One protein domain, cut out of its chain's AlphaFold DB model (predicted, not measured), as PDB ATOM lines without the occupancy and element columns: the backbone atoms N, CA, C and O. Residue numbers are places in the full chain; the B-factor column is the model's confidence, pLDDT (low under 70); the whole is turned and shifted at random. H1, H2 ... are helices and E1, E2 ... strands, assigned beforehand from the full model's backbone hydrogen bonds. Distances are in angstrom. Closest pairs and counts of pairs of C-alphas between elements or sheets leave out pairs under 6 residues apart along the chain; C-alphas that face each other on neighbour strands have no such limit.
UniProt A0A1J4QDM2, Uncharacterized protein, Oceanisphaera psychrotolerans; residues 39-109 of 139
ATOM      1  N   PRO A  39     -20.034 -15.143  21.832       70.31
ATOM      2  CA  PRO A  39     -18.573 -15.266  21.803       70.31
ATOM      3  C   PRO A  39     -17.890 -14.556  22.978       70.31
ATOM      4  O   PRO A  39     -16.969 -15.099  23.579       70.31
ATOM      5  N   GLU A  40     -18.380 -13.371  23.355       81.75
ATOM      6  CA  GLU A  40     -17.798 -12.587  24.450       81.75
ATOM      7  C   GLU A  40     -17.909 -13.286  25.808       81.75
ATOM      8  O   GLU A  40     -17.014 -13.162  26.638       81.75
ATOM      9  N   ARG A  41     -18.968 -14.069  26.048       84.81
ATOM     10  CA  ARG A  41     -19.123 -14.830  27.298       84.81
ATOM     11  C   ARG A  41     -18.140 -15.986  27.407       84.81
ATOM     12  O   ARG A  41     -17.684 -16.271  28.510       84.81
ATOM     13  N   VAL A  42     -17.830 -16.653  26.293       88.94
ATOM     14  CA  VAL A  42     -16.814 -17.715  26.274       88.94
ATOM     15  C   VAL A  42     -15.442 -17.115  26.563       88.94
ATOM     16  O   VAL A  42     -14.722 -17.646  27.401       88.94
ATOM     17  N   GLU A  43     -15.123 -15.976  25.947       89.44
ATOM     18  CA  GLU A  43     -13.881 -15.253  26.230       89.44
ATOM     19  C   GLU A  43     -13.816 -14.809  27.697       89.44
ATOM     20  O   GLU A  43     -12.830 -15.052  28.383       89.44
ATOM     21  N   LEU A  44     -14.899 -14.241  28.228       90.38
ATOM     22  CA  LEU A  44     -14.984 -13.825  29.626       90.38
ATOM     23  C   LEU A  44     -14.832 -15.013  30.594       90.38
ATOM     24  O   LEU A  44     -14.132 -14.902  31.598       90.38
ATOM     25  N   ALA A  45     -15.418 -16.170  30.278       91.38
ATOM     26  CA  ALA A  45     -15.200 -17.405  31.028       91.38
ATOM     27  C   ALA A  45     -13.737 -17.875  30.955       91.38
ATOM     28  O   ALA A  45     -13.168 -18.258  31.975       91.38
ATOM     29  N   ALA A  46     -13.110 -17.818  29.779       91.62
ATOM     30  CA  ALA A  46     -11.710 -18.191  29.598       91.62
ATOM     31  C   ALA A  46     -10.765 -17.262  30.377       91.62
ATOM     32  O   ALA A  46      -9.837 -17.734  31.038       91.62
ATOM     33  N   VAL A  47     -11.030 -15.952  30.360       93.00
ATOM     34  CA  VAL A  47     -10.306 -14.950  31.151       93.00
ATOM     35  C   VAL A  47     -10.434 -15.242  32.642       93.00
ATOM     36  O   VAL A  47      -9.431 -15.178  33.351       93.00
ATOM     37  N   GLU A  48     -11.624 -15.615  33.112       91.94
ATOM     38  CA  GLU A  48     -11.852 -15.977  34.511       91.94
ATOM     39  C   GLU A  48     -11.041 -17.218  34.916       91.94
ATOM     40  O   GLU A  48     -10.321 -17.203  35.915       91.94
ATOM     41  N   VAL A  49     -11.082 -18.280  34.102       93.75
ATOM     42  CA  VAL A  49     -10.304 -19.509  34.340       93.75
ATOM     43  C   VAL A  49      -8.803 -19.207  34.356       93.75
ATOM     44  O   VAL A  49      -8.089 -19.624  35.270       93.75
ATOM     45  N   ALA A  50      -8.312 -18.439  33.381       94.50
ATOM     46  CA  ALA A  50      -6.914 -18.018  33.333       94.50
ATOM     47  C   ALA A  50      -6.538 -17.141  34.540       94.50
ATOM     48  O   ALA A  50      -5.429 -17.252  35.066       94.50
ATOM     49  N   GLY A  51      -7.457 -16.287  34.996       94.69
ATOM     50  CA  GLY A  51      -7.326 -15.480  36.204       94.69
ATOM     51  C   GLY A  51      -7.145 -16.341  37.450       94.69
ATOM     52  O   GLY A  51      -6.197 -16.119  38.203       94.69
ATOM     53  N   ALA A  52      -7.971 -17.375  37.616       94.81
ATOM     54  CA  ALA A  52      -7.876 -18.314  38.730       94.81
ATOM     55  C   ALA A  52      -6.540 -19.062  38.758       94.81
ATOM     56  O   ALA A  52      -5.906 -19.160  39.809       94.81
ATOM     57  N   ILE A  53      -6.071 -19.534  37.600       94.06
ATOM     58  CA  ILE A  53      -4.786 -20.237  37.481       94.06
ATOM     59  C   ILE A  53      -3.624 -19.307  37.844       94.06
ATOM     60  O   ILE A  53      -2.769 -19.669  38.654       94.06
ATOM     61  N   ARG A  54      -3.597 -18.091  37.282       94.69
ATOM     62  CA  ARG A  54      -2.554 -17.094  37.584       94.69
ATOM     63  C   ARG A  54      -2.574 -16.692  39.052       94.69
ATOM     64  O   ARG A  54      -1.515 -16.545  39.657       94.69
ATOM     65  N   PHE A  55      -3.764 -16.534  39.621       95.44
ATOM     66  CA  PHE A  55      -3.931 -16.221  41.030       95.44
ATOM     67  C   PHE A  55      -3.364 -17.339  41.911       95.44
ATOM     68  O   PHE A  55      -2.485 -17.060  42.727       95.44
ATOM     69  N   ALA A  56      -3.764 -18.593  41.683       94.19
ATOM     70  CA  ALA A  56      -3.250 -19.747  42.422       94.19
ATOM     71  C   ALA A  56      -1.720 -19.850  42.316       94.19
ATOM     72  O   ALA A  56      -1.034 -19.995  43.324       94.19
ATOM     73  N   GLN A  57      -1.162 -19.672  41.115       92.81
ATOM     74  CA  GLN A  57       0.286 -19.646  40.907       92.81
ATOM     75  C   GLN A  57       0.967 -18.517  41.696       92.81
ATOM     76  O   GLN A  57       2.028 -18.721  42.290       92.81
ATOM     77  N   SER A  58       0.389 -17.315  41.689       94.19
ATOM     78  CA  SER A  58       0.943 -16.162  42.401       94.19
ATOM     79  C   SER A  58       0.916 -16.359  43.915       94.19
ATOM     80  O   SER A  58       1.910 -16.071  44.579       94.19
ATOM     81  N   GLU A  59      -0.167 -16.926  44.448       93.12
ATOM     82  CA  GLU A  59      -0.311 -17.206  45.875       93.12
ATOM     83  C   GLU A  59       0.593 -18.358  46.309       93.12
ATOM     84  O   GLU A  59       1.233 -18.252  47.353       93.12
ATOM     85  N   ALA A  60       0.777 -19.387  45.475       91.62
ATOM     86  CA  ALA A  60       1.768 -20.428  45.736       91.62
ATOM     87  C   ALA A  60       3.184 -19.852  45.853       91.62
ATOM     88  O   ALA A  60       3.906 -20.125  46.809       91.62
ATOM     89  N   ARG A  61       3.570 -18.979  44.912       91.81
ATOM     90  CA  ARG A  61       4.889 -18.326  44.929       91.81
ATOM     91  C   ARG A  61       5.062 -17.360  46.099       91.81
ATOM     92  O   ARG A  61       6.170 -17.221  46.602       91.81
ATOM     93  N   ARG A  62       3.996 -16.662  46.485       92.25
ATOM     94  CA  ARG A  62       4.016 -15.646  47.542       92.25
ATOM     95  C   ARG A  62       4.039 -16.263  48.937       92.25
ATOM     96  O   ARG A  62       4.781 -15.789  49.790       92.25
ATOM     97  N   SER A  63       3.190 -17.257  49.173       90.19
ATOM     98  CA  SER A  63       3.021 -17.890  50.486       90.19
ATOM     99  C   SER A  63       4.005 -19.034  50.730       90.19
ATOM    100  O   SER A  63       4.259 -19.370  51.881       90.19
ATOM    101  N   GLY A  64       4.546 -19.636  49.665       86.75
ATOM    102  CA  GLY A  64       5.341 -20.861  49.748       86.75
ATOM    103  C   GLY A  64       4.508 -22.125  49.993       86.75
ATOM    104  O   GLY A  64       5.085 -23.201  50.096       86.75
ATOM    105  N   VAL A  65       3.179 -22.007  50.069       87.81
ATOM    106  CA  VAL A  65       2.243 -23.124  50.257       87.81
ATOM    107  C   VAL A  65       1.693 -23.560  48.902       87.81
ATOM    108  O   VAL A  65       1.418 -22.724  48.042       87.81
ATOM    109  N   GLU A  66       1.489 -24.857  48.693       89.31
ATOM    110  CA  GLU A  66       0.928 -25.360  47.440       89.31
ATOM    111  C   GLU A  66      -0.515 -24.863  47.230       89.31
ATOM    112  O   GLU A  66      -1.395 -25.048  48.072       89.31
ATOM    113  N   HIS A  67      -0.756 -24.228  46.080       92.62
ATOM    114  CA  HIS A  67      -2.079 -23.794  45.632       92.62
ATOM    115  C   HIS A  67      -2.383 -24.383  44.257       92.62
ATOM    116  O   HIS A  67      -1.486 -24.564  43.430       92.62
ATOM    117  N   GLY A  68      -3.661 -24.629  43.988       92.06
ATOM    118  CA  GLY A  68      -4.116 -25.169  42.715       92.06
ATOM    119  C   GLY A  68      -5.539 -24.757  42.373       92.06
ATOM    120  O   GLY A  68      -6.204 -24.028  43.110       92.06
ATOM    121  N   VAL A  69      -5.999 -25.221  41.214       93.75
ATOM    122  CA  VAL A  69      -7.348 -24.962  40.712       93.75
ATOM    123  C   VAL A  69      -8.013 -26.294  40.417       93.75
ATOM    124  O   VAL A  69      -7.432 -27.152  39.759       93.75
ATOM    125  N   LEU A  70      -9.239 -26.459  40.897       92.56
ATOM    126  CA  LEU A  70     -10.091 -27.596  40.595       92.56
ATOM    127  C   LEU A  70     -11.208 -27.137  39.656       92.56
ATOM    128  O   LEU A  70     -12.045 -26.318  40.046       92.56
ATOM    129  N   LEU A  71     -11.233 -27.690  38.441       93.19
ATOM    130  CA  LEU A  71     -12.388 -27.607  37.547       93.19
ATOM    131  C   LEU A  71     -13.214 -28.881  37.683       93.19
ATOM    132  O   LEU A  71     -12.745 -29.973  37.378       93.19
ATOM    133  N   ASP A  72     -14.457 -28.716  38.110       92.44
ATOM    134  CA  ASP A  72     -15.464 -29.765  38.139       92.44
ATOM    135  C   ASP A  72     -16.411 -29.557  36.952       92.44
ATOM    136  O   ASP A  72     -17.277 -28.674  36.961       92.44
ATOM    137  N   THR A  73     -16.217 -30.348  35.897       92.06
ATOM    138  CA  THR A  73     -17.031 -30.290  34.675       92.06
ATOM    139  C   THR A  73     -18.433 -30.860  34.898       92.06
ATOM    140  O   THR A  73     -19.377 -30.430  34.234       92.06
ATOM    141  N   ALA A  74     -18.631 -31.747  35.877       91.38
ATOM    142  CA  ALA A  74     -19.954 -32.262  36.220       91.38
ATOM    143  C   ALA A  74     -20.781 -31.198  36.957       91.38
ATOM    144  O   ALA A  74     -21.924 -30.927  36.589       91.38
ATOM    145  N   ALA A  75     -20.181 -30.538  37.951       92.19
ATOM    146  CA  ALA A  75     -20.823 -29.465  38.711       92.19
ATOM    147  C   ALA A  75     -20.767 -28.091  38.019       92.19
ATOM    148  O   ALA A  75     -21.353 -27.135  38.529       92.19
ATOM    149  N   GLN A  76     -20.065 -27.974  36.884       94.19
ATOM    150  CA  GLN A  76     -19.839 -26.717  36.156       94.19
ATOM    151  C   GLN A  76     -19.271 -25.623  37.072       94.19
ATOM    152  O   GLN A  76     -19.774 -24.496  37.132       94.19
ATOM    153  N   ARG A  77     -18.234 -25.989  37.829       93.94
ATOM    154  CA  ARG A  77     -17.715 -25.197  38.941       93.94
ATOM    155  C   ARG A  77     -16.194 -25.151  38.919       93.94
ATOM    156  O   ARG A  77     -15.545 -26.182  38.776       93.94
ATOM    157  N   LEU A  78     -15.633 -23.965  39.119       94.81
ATOM    158  CA  LEU A  78     -14.204 -23.757  39.324       94.81
ATOM    159  C   LEU A  78     -13.970 -23.311  40.758       94.81
ATOM    160  O   LEU A  78     -14.643 -22.404  41.244       94.81
ATOM    161  N   ARG A  79     -12.997 -23.929  41.427       95.56
ATOM    162  CA  ARG A  79     -12.558 -23.519  42.761       95.56
ATOM    163  C   ARG A  79     -11.047 -23.449  42.847       95.56
ATOM    164  O   ARG A  79     -10.362 -24.325  42.327       95.56
ATOM    165  N   VAL A  80     -10.539 -22.450  43.558       95.81
ATOM    166  CA  VAL A  80      -9.125 -22.407  43.950       95.81
ATOM    167  C   VAL A  80      -8.976 -23.102  45.297       95.81
ATOM    168  O   VAL A  80      -9.819 -22.950  46.183       95.81
ATOM    169  N   TYR A  81      -7.916 -23.886  45.439       94.69
ATOM    170  CA  TYR A  81      -7.610 -24.603  46.665       94.69
ATOM    171  C   TYR A  81      -6.166 -24.381  47.099       94.69
ATOM    172  O   TYR A  81      -5.301 -23.993  46.312       94.69
ATOM    173  N   ARG A  82      -5.933 -24.672  48.372       93.81
ATOM    174  CA  ARG A  82      -4.633 -24.765  49.029       93.81
ATOM    175  C   ARG A  82      -4.458 -26.191  49.536       93.81
ATOM    176  O   ARG A  82      -5.440 -26.831  49.911       93.81
ATOM    177  N   ILE A  83      -3.229 -26.681  49.569       90.56
ATOM    178  CA  ILE A  83      -2.897 -27.911  50.286       90.56
ATOM    179  C   ILE A  83      -2.349 -27.513  51.652       90.56
ATOM    180  O   ILE A  83      -1.414 -26.723  51.748       90.56
ATOM    181  N   ASP A  84      -2.983 -28.022  52.702       88.25
ATOM    182  CA  ASP A  84      -2.493 -27.929  54.070       88.25
ATOM    183  C   ASP A  84      -1.698 -29.199  54.386       88.25
ATOM    184  O   ASP A  84      -2.255 -30.299  54.430       88.25
ATOM    185  N   ASP A  85      -0.389 -29.043  54.552       86.50
ATOM    186  CA  ASP A  85       0.570 -30.100  54.867       86.50
ATOM    187  C   ASP A  85       1.031 -30.062  56.335       86.50
ATOM    188  O   ASP A  85       1.962 -30.771  56.713       86.50
ATOM    189  N   SER A  86       0.365 -29.272  57.187       84.31
ATOM    190  CA  SER A  86       0.706 -29.158  58.612       84.31
ATOM    191  C   SER A  86       0.397 -30.424  59.426       84.31
ATOM    192  O   SER A  86       0.939 -30.610  60.521       84.31
ATOM    193  N   GLY A  87      -0.468 -31.300  58.906       83.06
ATOM    194  CA  GLY A  87      -0.876 -32.561  59.523       83.06
ATOM    195  C   GLY A  87      -0.121 -33.800  59.009       83.06
ATOM    196  O   GLY A  87       0.712 -33.716  58.112       83.06
ATOM    197  N   PRO A  88      -0.441 -35.001  59.532       82.00
ATOM    198  CA  PRO A  88       0.188 -36.259  59.109       82.00
ATOM    199  C   PRO A  88      -0.162 -36.678  57.670       82.00
ATOM    200  O   PRO A  88       0.400 -37.639  57.148       82.00
ATOM    201  N   SER A  89      -1.118 -36.011  57.023       85.38
ATOM    202  CA  SER A  89      -1.475 -36.232  55.622       85.38
ATOM    203  C   SER A  89      -1.897 -34.905  54.991       85.38
ATOM    204  O   SER A  89      -2.658 -34.178  55.632       85.38
ATOM    205  N   PRO A  90      -1.450 -34.590  53.761       86.00
ATOM    206  CA  PRO A  90      -1.854 -33.369  53.074       86.00
ATOM    207  C   PRO A  90      -3.366 -33.329  52.829       86.00
ATOM    208  O   PRO A  90      -3.945 -34.303  52.340       86.00
ATOM    209  N   VAL A  91      -4.005 -32.199  53.136       90.69
ATOM    210  CA  VAL A  91      -5.450 -31.997  52.953       90.69
ATOM    211  C   VAL A  91      -5.709 -30.840  51.995       90.69
ATOM    212  O   VAL A  91      -5.197 -29.736  52.165       90.69
ATOM    213  N   VAL A  92      -6.559 -31.074  50.994       91.56
ATOM    214  CA  VAL A  92      -7.027 -30.020  50.084       91.56
ATOM    215  C   VAL A  92      -8.100 -29.183  50.779       91.56
ATOM    216  O   VAL A  92      -9.157 -29.694  51.148       91.56
ATOM    217  N   THR A  93      -7.854 -27.882  50.914       93.25
ATOM    218  CA  THR A  93      -8.784 -26.910  51.503       93.25
ATOM    219  C   THR A  93      -9.225 -25.876  50.471       93.25
ATOM    220  O   THR A  93      -8.422 -25.309  49.735       93.25
ATOM    221  N   PHE A  94     -10.531 -25.596  50.428       93.88
ATOM    222  CA  PHE A  94     -11.148 -24.632  49.502       93.88
ATOM    223  C   PHE A  94     -11.405 -23.269  50.159       93.88
ATOM    224  O   PHE A  94     -12.349 -22.568  49.808       93.88
ATOM    225  N   GLU A  95     -10.579 -22.899  51.134       93.81
ATOM    226  CA  GLU A  95     -10.698 -21.662  51.921       93.81
ATOM    227  C   GLU A  95      -9.858 -20.522  51.331       93.81
ATOM    228  O   GLU A  95      -9.241 -19.727  52.043       93.81
ATOM    229  N   VAL A  96      -9.781 -20.475  50.004       94.50
ATOM    230  CA  VAL A  96      -9.040 -19.447  49.280       94.50
ATOM    231  C   VAL A  96     -10.020 -18.368  48.841       94.50
ATOM    232  O   VAL A  96     -11.042 -18.669  48.229       94.50
ATOM    233  N   TYR A  97      -9.717 -17.110  49.161       95.62
ATOM    234  CA  TYR A  97     -10.591 -15.976  48.869       95.62
ATOM    235  C   TYR A  97     -10.192 -15.269  47.578       95.62
ATOM    236  O   TYR A  97      -9.009 -15.074  47.290       95.62
ATOM    237  N   HIS A  98     -11.190 -14.843  46.816       93.25
ATOM    238  CA  HIS A  98     -11.000 -14.098  45.591       93.25
ATOM    239  C   HIS A  98     -10.535 -12.653  45.897       93.25
ATOM    240  O   HIS A  98     -11.028 -12.003  46.829       93.25
ATOM    241  N   PRO A  99      -9.525 -12.128  45.172       89.81
ATOM    242  CA  PRO A  99      -8.799 -10.928  45.589       89.81
ATOM    243  C   PRO A  99      -9.615  -9.636  45.496       89.81
ATOM    244  O   PRO A  99      -9.266  -8.674  46.184       89.81
ATOM    245  N   LEU A 100     -10.672  -9.596  44.682       90.19
ATOM    246  CA  LEU A 100     -11.467  -8.384  44.457       90.19
ATOM    247  C   LEU A 100     -12.669  -8.290  45.401       90.19
ATOM    248  O   LEU A 100     -12.816  -7.307  46.119       90.19
ATOM    249  N   ASP A 101     -13.506  -9.318  45.420       90.81
ATOM    250  CA  ASP A 101     -14.783  -9.362  46.146       90.81
ATOM    251  C   ASP A 101     -14.673  -9.990  47.544       90.81
ATOM    252  O   ASP A 101     -15.616  -9.903  48.331       90.81
ATOM    253  N   LYS A 102     -13.521 -10.597  47.869       93.62
ATOM    254  CA  LYS A 102     -13.225 -11.234  49.162       93.62
ATOM    255  C   LYS A 102     -14.205 -12.348  49.536       93.62
ATOM    256  O   LYS A 102     -14.331 -12.677  50.712       93.62
ATOM    257  N   GLN A 103     -14.882 -12.933  48.554       93.75
ATOM    258  CA  GLN A 103     -15.674 -14.149  48.734       93.75
ATOM    259  C   GLN A 103     -14.791 -15.378  48.516       93.75
ATOM    260  O   GLN A 103     -13.660 -15.253  48.044       93.75
ATOM    261  N   LEU A 104     -15.278 -16.569  48.867       95.81
ATOM    262  CA  LEU A 104     -14.584 -17.799  48.485       95.81
ATOM    263  C   LEU A 104     -14.413 -17.834  46.967       95.81
ATOM    264  O   LEU A 104     -15.337 -17.498  46.228       95.81
ATOM    265  N   TYR A 105     -13.233 -18.253  46.517       95.62
ATOM    266  CA  TYR A 105     -12.899 -18.360  45.105       95.62
ATOM    267  C   TYR A 105     -13.632 -19.568  44.504       95.62
ATOM    268  O   TYR A 105     -13.075 -20.654  44.339       95.62
ATOM    269  N   ASP A 106     -14.920 -19.364  44.233       95.12
ATOM    270  CA  ASP A 106     -15.898 -20.355  43.800       95.12
ATOM    271  C   ASP A 106     -16.758 -19.781  42.666       95.12
ATOM    272  O   ASP A 106     -17.703 -19.024  42.895       95.12
ATOM    273  N   ILE A 107     -16.441 -20.169  41.434       92.69
ATOM    274  CA  ILE A 107     -17.153 -19.731  40.235       92.69
ATOM    275  C   ILE A 107     -18.071 -20.849  39.758       92.69
ATOM    276  O   ILE A 107     -17.650 -21.995  39.594       92.69
ATOM    277  N   ARG A 108     -19.333 -20.506  39.485       92.69
ATOM    278  CA  ARG A 108     -20.365 -21.442  39.022       92.69
ATOM    279  C   ARG A 108     -20.841 -21.066  37.628       92.69
ATOM    280  O   ARG A 108     -21.708 -20.209  37.479       92.69
ATOM    281  N   PHE A 109     -20.328 -21.745  36.610       90.50
ATOM    282  CA  PHE A 109     -20.644 -21.457  35.209       90.50
ATOM    283  C   PHE A 109     -22.104 -21.762  34.856       90.50
ATOM    284  O   PHE A 109     -22.699 -21.061  34.042       90.50
TER     285      PHE A 109
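What this domain is: This is residues 39 to 109 of the 139 residues of an uncharacterized protein of Oceanisphaera psychrotolerans (UniProt A0A1J4QDM2). One long helix, H1, runs along one face of a small, strongly twisted sheet of four strands, and its residues 39 to 44 stick out free. E2, the longest strand, is in the middle of the sheet, with E1 on one side and the short E3 and E4 on the other. The printed part has 71 residues, with one named helix and four named strands; along the chain H1 comes first and the strands E1 to E4 follow it; the sheet is branched, with E2 the antiparallel neighbour of E1, of E3 and of E4, and the class is mixed, helices and strands. It is only just compact, close to loose, with a radius of gyration of the C-alphas of 12.9 A, and elongated, spanning 46 by 27 by 17 A.

How they stand to each other: H1, residues 39 to 63, is on the sheet at a height of 9.7 A, over E1, residues 67 to 72, and E2, residues 77 to 84. On the local plane it stands at 4 degrees to E2. Its closest C-alphas to E1 are those of Ala 60 and His 67, 5.1 A. Every O i to N i+4 pair in H1 is within hydrogen-bond range. E1, E2 and E3, residues 91 to 93, form a meander, each strand the antiparallel neighbour of the one before. Within hydrogen-bond range are N 70 and O 79, 2.8 A, in the hairpin E1 and E2, and N 82 and O 93, 2.9 A, in the hairpin E2 and E3. E4, residues 106 to 108, is antiparallel to E2, with N 78 and O 107 at 2.9 A; E3 and E4 are apart.

Where its parts are: H1 begins at C-alpha 39, (-18.573, -15.266, 21.803), and measures 36.0 A. E1 measures 16.5 A, E2 21.6 A, E3 6.3 A and E4 6.6 A, ending at C-alpha 108, (-20.365, -21.442, 39.022).

The domain as a whole: The C-alphas farthest apart, of Pro 39 and Pro 88, are 46.7 A apart. The printed part has no cut; the link E3 to E4 is long, with 12 residues. No printed residue has a pLDDT under 70.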